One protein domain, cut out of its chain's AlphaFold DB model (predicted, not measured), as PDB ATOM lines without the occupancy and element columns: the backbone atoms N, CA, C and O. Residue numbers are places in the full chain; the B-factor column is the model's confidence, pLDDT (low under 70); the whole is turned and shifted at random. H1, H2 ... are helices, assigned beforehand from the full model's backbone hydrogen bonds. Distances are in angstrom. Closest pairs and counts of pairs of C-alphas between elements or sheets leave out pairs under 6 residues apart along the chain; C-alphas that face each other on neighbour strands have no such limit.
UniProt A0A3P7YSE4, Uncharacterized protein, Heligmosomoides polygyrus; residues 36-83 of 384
ATOM      1  N   ASP A  36     -21.097 -27.493   1.772       94.38
ATOM      2  CA  ASP A  36     -20.949 -26.304   0.932       94.38
ATOM      3  C   ASP A  36     -19.560 -26.236   0.291       94.38
ATOM      4  O   ASP A  36     -19.417 -25.819  -0.858       94.38
ATOM      5  N   GLU A  37     -18.531 -26.711   0.996       92.00
ATOM      6  CA  GLU A  37     -17.177 -26.823   0.461       92.00
ATOM      7  C   GLU A  37     -17.105 -27.880  -0.646       92.00
ATOM      8  O   GLU A  37     -16.548 -27.609  -1.704       92.00
ATOM      9  N   MET A  38     -17.753 -29.034  -0.467       92.69
ATOM     10  CA  MET A  38     -17.870 -30.058  -1.510       92.69
ATOM     11  C   MET A  38     -18.595 -29.537  -2.754       92.69
ATOM     12  O   MET A  38     -18.143 -29.787  -3.872       92.69
ATOM     13  N   ILE A  39     -19.685 -28.779  -2.582       92.12
ATOM     14  CA  ILE A  39     -20.393 -28.150  -3.706       92.12
ATOM     15  C   ILE A  39     -19.461 -27.169  -4.423       92.12
ATOM     16  O   ILE A  39     -19.325 -27.237  -5.643       92.12
ATOM     17  N   ARG A  40     -18.748 -26.313  -3.685       93.75
ATOM     18  CA  ARG A  40     -17.783 -25.378  -4.276       93.75
ATOM     19  C   ARG A  40     -16.638 -26.077  -5.001       93.75
ATOM     20  O   ARG A  40     -16.266 -25.659  -6.094       93.75
ATOM     21  N   LEU A  41     -16.071 -27.130  -4.420       90.06
ATOM     22  CA  LEU A  41     -15.000 -27.904  -5.045       90.06
ATOM     23  C   LEU A  41     -15.487 -28.580  -6.330       90.06
ATOM     24  O   LEU A  41     -14.736 -28.637  -7.297       90.06
ATOM     25  N   SER A  42     -16.750 -29.018  -6.376       86.75
ATOM     26  CA  SER A  42     -17.336 -29.637  -7.571       86.75
ATOM     27  C   SER A  42     -17.560 -28.663  -8.734       86.75
ATOM     28  O   SER A  42     -17.526 -29.081  -9.888       86.75
ATOM     29  N   THR A  43     -17.771 -27.375  -8.447       89.94
ATOM     30  CA  THR A  43     -17.942 -26.326  -9.467       89.94
ATOM     31  C   THR A  43     -16.642 -25.603  -9.805       89.94
ATOM     32  O   THR A  43     -16.592 -24.852 -10.778       89.94
ATOM     33  N   THR A  44     -15.583 -25.824  -9.023       89.44
ATOM     34  CA  THR A  44     -14.273 -25.225  -9.275       89.44
ATOM     35  C   THR A  44     -13.683 -25.834 -10.550       89.44
ATOM     36  O   THR A  44     -13.626 -27.062 -10.669       89.44
ATOM     37  N   PRO A  45     -13.235 -25.015 -11.520       84.38
ATOM     38  CA  PRO A  45     -12.606 -25.529 -12.727       84.38
ATOM     39  C   PRO A  45     -11.382 -26.374 -12.364       84.38
ATOM     40  O   PRO A  45     -10.583 -26.002 -11.502       84.38
ATOM     41  N   LEU A  46     -11.243 -27.525 -13.027       79.38
ATOM     42  CA  LEU A  46     -10.104 -28.414 -12.823       79.38
ATOM     43  C   LEU A  46      -8.804 -27.658 -13.099       79.38
ATOM     44  O   LEU A  46      -8.680 -26.961 -14.110       79.38
ATOM     45  N   SER A  47      -7.825 -27.822 -12.208       78.19
ATOM     46  CA  SER A  47      -6.500 -27.250 -12.421       78.19
ATOM     47  C   SER A  47      -5.910 -27.785 -13.725       78.19
ATOM     48  O   SER A  47      -5.778 -28.995 -13.915       78.19
ATOM     49  N   THR A  48      -5.536 -26.868 -14.612       80.75
ATOM     50  CA  THR A  48      -4.801 -27.159 -15.851       80.75
ATOM     51  C   THR A  48      -3.289 -27.160 -15.632       80.75
ATOM     52  O   THR A  48      -2.523 -27.486 -16.541       80.75
ATOM     53  N   GLN A  49      -2.841 -26.803 -14.425       85.19
ATOM     54  CA  GLN A  49      -1.437 -26.818 -14.056       85.19
ATOM     55  C   GLN A  49      -1.032 -28.229 -13.639       85.19
ATOM     56  O   GLN A  49      -1.606 -28.803 -12.711       85.19
ATOM     57  N   ARG A  50      -0.020 -28.772 -14.323       88.75
ATOM     58  CA  ARG A  50       0.584 -30.059 -13.980       88.75
ATOM     59  C   ARG A  50       1.318 -29.934 -12.642       88.75
ATOM     60  O   ARG A  50       2.219 -29.104 -12.554       88.75
ATOM     61  N   PRO A  51       1.000 -30.757 -11.634       89.94
ATOM     62  CA  PRO A  51       1.853 -30.906 -10.462       89.94
ATOM     63  C   PRO A  51       3.244 -31.422 -10.861       89.94
ATOM     64  O   PRO A  51       3.341 -32.371 -11.639       89.94
ATOM     65  N   ASP A  52       4.308 -30.873 -10.275       90.19
ATOM     66  CA  ASP A  52       5.701 -31.228 -10.615       90.19
ATOM     67  C   ASP A  52       6.040 -32.707 -10.363       90.19
ATOM     68  O   ASP A  52       6.951 -33.266 -10.968       90.19
ATOM     69  N   ILE A  53       5.272 -33.362  -9.490       89.62
ATOM     70  CA  ILE A  53       5.403 -34.788  -9.169       89.62
ATOM     71  C   ILE A  53       4.828 -35.720 -10.250       89.62
ATOM     72  O   ILE A  53       4.956 -36.937 -10.125       89.62
ATOM     73  N   LEU A  54       4.160 -35.186 -11.279       89.38
ATOM     74  CA  LEU A  54       3.521 -35.974 -12.334       89.38
ATOM     75  C   LEU A  54       4.305 -35.908 -13.653       89.38
ATOM     76  O   LEU A  54       4.735 -34.841 -14.097       89.38
ATOM     77  N   SER A  55       4.445 -37.066 -14.311       92.06
ATOM     78  CA  SER A  55       5.110 -37.187 -15.618       92.06
ATOM     79  C   SER A  55       4.451 -36.307 -16.688       92.06
ATOM     80  O   SER A  55       3.260 -36.000 -16.620       92.06
ATOM     81  N   VAL A  56       5.234 -35.921 -17.700       93.81
ATOM     82  CA  VAL A  56       4.744 -35.229 -18.908       93.81
ATOM     83  C   VAL A  56       3.790 -36.102 -19.725       93.81
ATOM     84  O   VAL A  56       2.996 -35.572 -20.492       93.81
ATOM     85  N   ASP A  57       3.813 -37.421 -19.520       93.94
ATOM     86  CA  ASP A  57       2.952 -38.379 -20.228       93.94
ATOM     87  C   ASP A  57       1.461 -38.175 -19.917       93.94
ATOM     88  O   ASP A  57       0.590 -38.560 -20.696       93.94
ATOM     89  N   PHE A  58       1.157 -37.524 -18.789       94.00
ATOM     90  CA  PHE A  58      -0.208 -37.159 -18.410       94.00
ATOM     91  C   PHE A  58      -0.691 -35.867 -19.071       94.00
ATOM     92  O   PHE A  58      -1.768 -35.366 -18.739       94.00
ATOM     93  N   ASN A  59       0.079 -35.315 -20.009       92.75
ATOM     94  CA  ASN A  59      -0.383 -34.198 -20.806       92.75
ATOM     95  C   ASN A  59      -1.363 -34.662 -21.893       92.75
ATOM     96  O   ASN A  59      -1.246 -35.747 -22.475       92.75
ATOM     97  N   GLY A  60      -2.373 -33.839 -22.152       91.56
ATOM     98  CA  GLY A  60      -3.244 -33.963 -23.310       91.56
ATOM     99  C   GLY A  60      -2.484 -33.723 -24.612       91.56
ATOM    100  O   GLY A  60      -1.297 -33.392 -24.626       91.56
ATOM    101  N   ASP A  61      -3.192 -33.875 -25.724       92.12
ATOM    102  CA  ASP A  61      -2.631 -33.633 -27.060       92.12
ATOM    103  C   ASP A  61      -2.339 -32.134 -27.287       92.12
ATOM    104  O   ASP A  61      -1.596 -31.758 -28.189       92.12
ATOM    105  N   ASP A  62      -2.880 -31.278 -26.418       91.31
ATOM    106  CA  ASP A  62      -2.614 -29.844 -26.319       91.31
ATOM    107  C   ASP A  62      -1.331 -29.506 -25.535       91.31
ATOM    108  O   ASP A  62      -1.005 -28.331 -25.353       91.31
ATOM    109  N   GLY A  63      -0.607 -30.518 -25.041       91.88
ATOM    110  CA  GLY A  63       0.610 -30.354 -24.247       91.88
ATOM    111  C   GLY A  63       0.376 -29.842 -22.822       91.88
ATOM    112  O   GLY A  63       1.348 -29.605 -22.103       91.88
ATOM    113  N   LYS A  64      -0.881 -29.682 -22.388       91.81
ATOM    114  CA  LYS A  64      -1.243 -29.267 -21.025       91.81
ATOM    115  C   LYS A  64      -1.598 -30.474 -20.179       91.81
ATOM    116  O   LYS A  64      -1.910 -31.534 -20.707       91.81
ATOM    117  N   PHE A  65      -1.576 -30.324 -18.858       93.94
ATOM    118  CA  PHE A  65      -1.969 -31.411 -17.967       93.94
ATOM    119  C   PHE A  65      -3.407 -31.849 -18.243       93.94
ATOM    120  O   PHE A  65      -4.314 -31.017 -18.240       93.94
ATOM    121  N   SER A  66      -3.613 -33.151 -18.437       92.75
ATOM    122  CA  SER A  66      -4.938 -33.750 -18.538       92.75
ATOM    123  C   SER A  66      -5.239 -34.532 -17.257       92.75
ATOM    124  O   SER A  66      -4.766 -35.664 -17.100       92.75
ATOM    125  N   PRO A  67      -6.066 -33.979 -16.346       90.38
ATOM    126  CA  PRO A  67      -6.498 -34.689 -15.143       90.38
ATOM    127  C   PRO A  67      -7.123 -36.057 -15.452       90.38
ATOM    128  O   PRO A  67      -6.976 -36.992 -14.669       90.38
ATOM    129  N   PHE A  68      -7.773 -36.191 -16.614       88.50
ATOM    130  CA  PHE A  68      -8.407 -37.431 -17.059       88.50
ATOM    131  C   PHE A  68      -7.398 -38.545 -17.355       88.50
ATOM    132  O   PHE A  68      -7.601 -39.662 -16.885       88.50
ATOM    133  N   LYS A  69      -6.288 -38.251 -18.052       91.44
ATOM    134  CA  LYS A  69      -5.233 -39.250 -18.323       91.44
ATOM    135  C   LYS A  69      -4.584 -39.745 -17.028       91.44
ATOM    136  O   LYS A  69      -4.304 -40.930 -16.875       91.44
ATOM    137  N   TRP A  70      -4.364 -38.841 -16.070       91.88
ATOM    138  CA  TRP A  70      -3.825 -39.215 -14.762       91.88
ATOM    139  C   TRP A  70      -4.800 -40.079 -13.945       91.88
ATOM    140  O   TRP A  70      -4.385 -41.066 -13.335       91.88
ATOM    141  N   LEU A  71      -6.094 -39.742 -13.953       90.31
ATOM    142  CA  LEU A  71      -7.132 -40.534 -13.288       90.31
ATOM    143  C   LEU A  71      -7.265 -41.936 -13.889       90.31
ATOM    144  O   LEU A  71      -7.332 -42.906 -13.138       90.31
ATOM    145  N   GLU A  72      -7.252 -42.050 -15.217       89.44
ATOM    146  CA  GLU A  72      -7.286 -43.337 -15.916       89.44
ATOM    147  C   GLU A  72      -6.106 -44.221 -15.503       89.44
ATOM    148  O   GLU A  72      -6.308 -45.352 -15.065       89.44
ATOM    149  N   HIS A  73      -4.892 -43.667 -15.495       90.69
ATOM    150  CA  HIS A  73      -3.712 -44.380 -15.015       90.69
ATOM    151  C   HIS A  73      -3.839 -44.821 -13.549       90.69
ATOM    152  O   HIS A  73      -3.471 -45.940 -13.196       90.69
ATOM    153  N   ARG A  74      -4.384 -43.972 -12.667       90.81
ATOM    154  CA  ARG A  74      -4.614 -44.342 -11.260       90.81
ATOM    155  C   ARG A  74      -5.608 -45.490 -11.132       90.81
ATOM    156  O   ARG A  74      -5.363 -46.391 -10.337       90.81
ATOM    157  N   TRP A  75      -6.676 -45.499 -11.924       88.06
ATOM    158  CA  TRP A  75      -7.630 -46.606 -11.960       88.06
ATOM    159  C   TRP A  75      -7.011 -47.903 -12.483       88.06
ATOM    160  O   TRP A  75      -7.254 -48.964 -11.910       88.06
ATOM    161  N   GLU A  76      -6.173 -47.827 -13.518       88.19
ATOM    162  CA  GLU A  76      -5.420 -48.979 -14.023       88.19
ATOM    163  C   GLU A  76      -4.472 -49.550 -12.963       88.19
ATOM    164  O   GLU A  76      -4.458 -50.764 -12.744       88.19
ATOM    165  N   VAL A  77      -3.727 -48.681 -12.268       85.00
ATOM    166  CA  VAL A  77      -2.796 -49.054 -11.189       85.00
ATOM    167  C   VAL A  77      -3.532 -49.643  -9.986       85.00
ATOM    168  O   VAL A  77      -3.075 -50.630  -9.414       85.00
ATOM    169  N   GLU A  78      -4.678 -49.076  -9.608       82.56
ATOM    170  CA  GLU A  78      -5.515 -49.588  -8.513       82.56
ATOM    171  C   GLU A  78      -6.324 -50.833  -8.915       82.56
ATOM    172  O   GLU A  78      -7.050 -51.395  -8.097       82.56
ATOM    173  N   GLY A  79      -6.209 -51.295 -10.167       81.69
ATOM    174  CA  GLY A  79      -6.948 -52.452 -10.667       81.69
ATOM    175  C   GLY A  79      -8.455 -52.213 -10.769       81.69
ATOM    176  O   GLY A  79      -9.207 -53.151 -11.048       81.69
ATOM    177  N   ILE A  80      -8.902 -50.963 -10.612       77.12
ATOM    178  CA  ILE A  80     -10.265 -50.508 -10.881       77.12
ATOM    179  C   ILE A  80     -10.379 -50.381 -12.397       77.12
ATOM    180  O   ILE A  80     -10.491 -49.301 -12.968       77.12
ATOM    181  N   LYS A  81     -10.304 -51.519 -13.088       70.56
ATOM    182  CA  LYS A  81     -10.612 -51.581 -14.508       70.56
ATOM    183  C   LYS A  81     -12.090 -51.263 -14.639       70.56
ATOM    184  O   LYS A  81     -12.940 -52.146 -14.510       70.56
ATOM    185  N   ASN A  82     -12.394 -49.990 -14.876       57.72
ATOM    186  CA  ASN A  82     -13.689 -49.581 -15.369       57.72
ATOM    187  C   ASN A  82     -13.979 -50.461 -16.582       57.72
ATOM    188  O   ASN A  82     -13.270 -50.417 -17.589       57.72
ATOM    189  N   ARG A  83     -15.014 -51.302 -16.476       48.66
ATOM    190  CA  ARG A  83     -15.657 -51.836 -17.674       48.66
ATOM    191  C   ARG A  83     -15.913 -50.616 -18.558       48.66
ATOM    192  O   ARG A  83     -16.507 -49.663 -18.043       48.66
TER     193      ARG A  83
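This is residues 36 to 83 of the 384 residues of an uncharacterized protein of Heligmosomoides polygyrus (UniProt A0A3P7YSE4). This is a piece with little regular structure: a long looping link, residues 44 to 66, has the short helix H1 before it and the slightly longer helix H2 after it. Residues 36 to 45, with H1, stick out as a free arm, and H2 leads away from the loops to a tail, residues 78 to 83. The printed part has 48 residues with two named helices, H1 then H2, and no named strand; its class is all helix, though the helices hold only 19 residues. It is loose, with a radius of gyration of the C-alphas of 12.7 A and spans of 32 by 27 by 19 A.

H1, residues 36 to 43, stands free together with residues 44 and 45. H2, residues 67 to 77, is apart from H1, with no C-alpha of the one within 8 A of the other. Residues 74 to 79, of which 74 to 77 belong to H2, also stand free. In H1 and H2 every O i to N i+4 pair is within hydrogen-bond range.

H1 begins at C-alpha 36 (-20.949, -26.304, 0.932) and is 10.8 A long from first to last C-alpha. H2 is 15.4 A long and ends at C-alpha 77 (-2.796, -49.054, -11.189).

The C-alphas of Asp 36 and Asp 61, the two farthest apart, are 34.2 A apart. The printed part has no cut, and the link from H1 to H2, 23 residues, is long. The mean pLDDT of the printed part is 87.3; residues 82 to 83 are under 70.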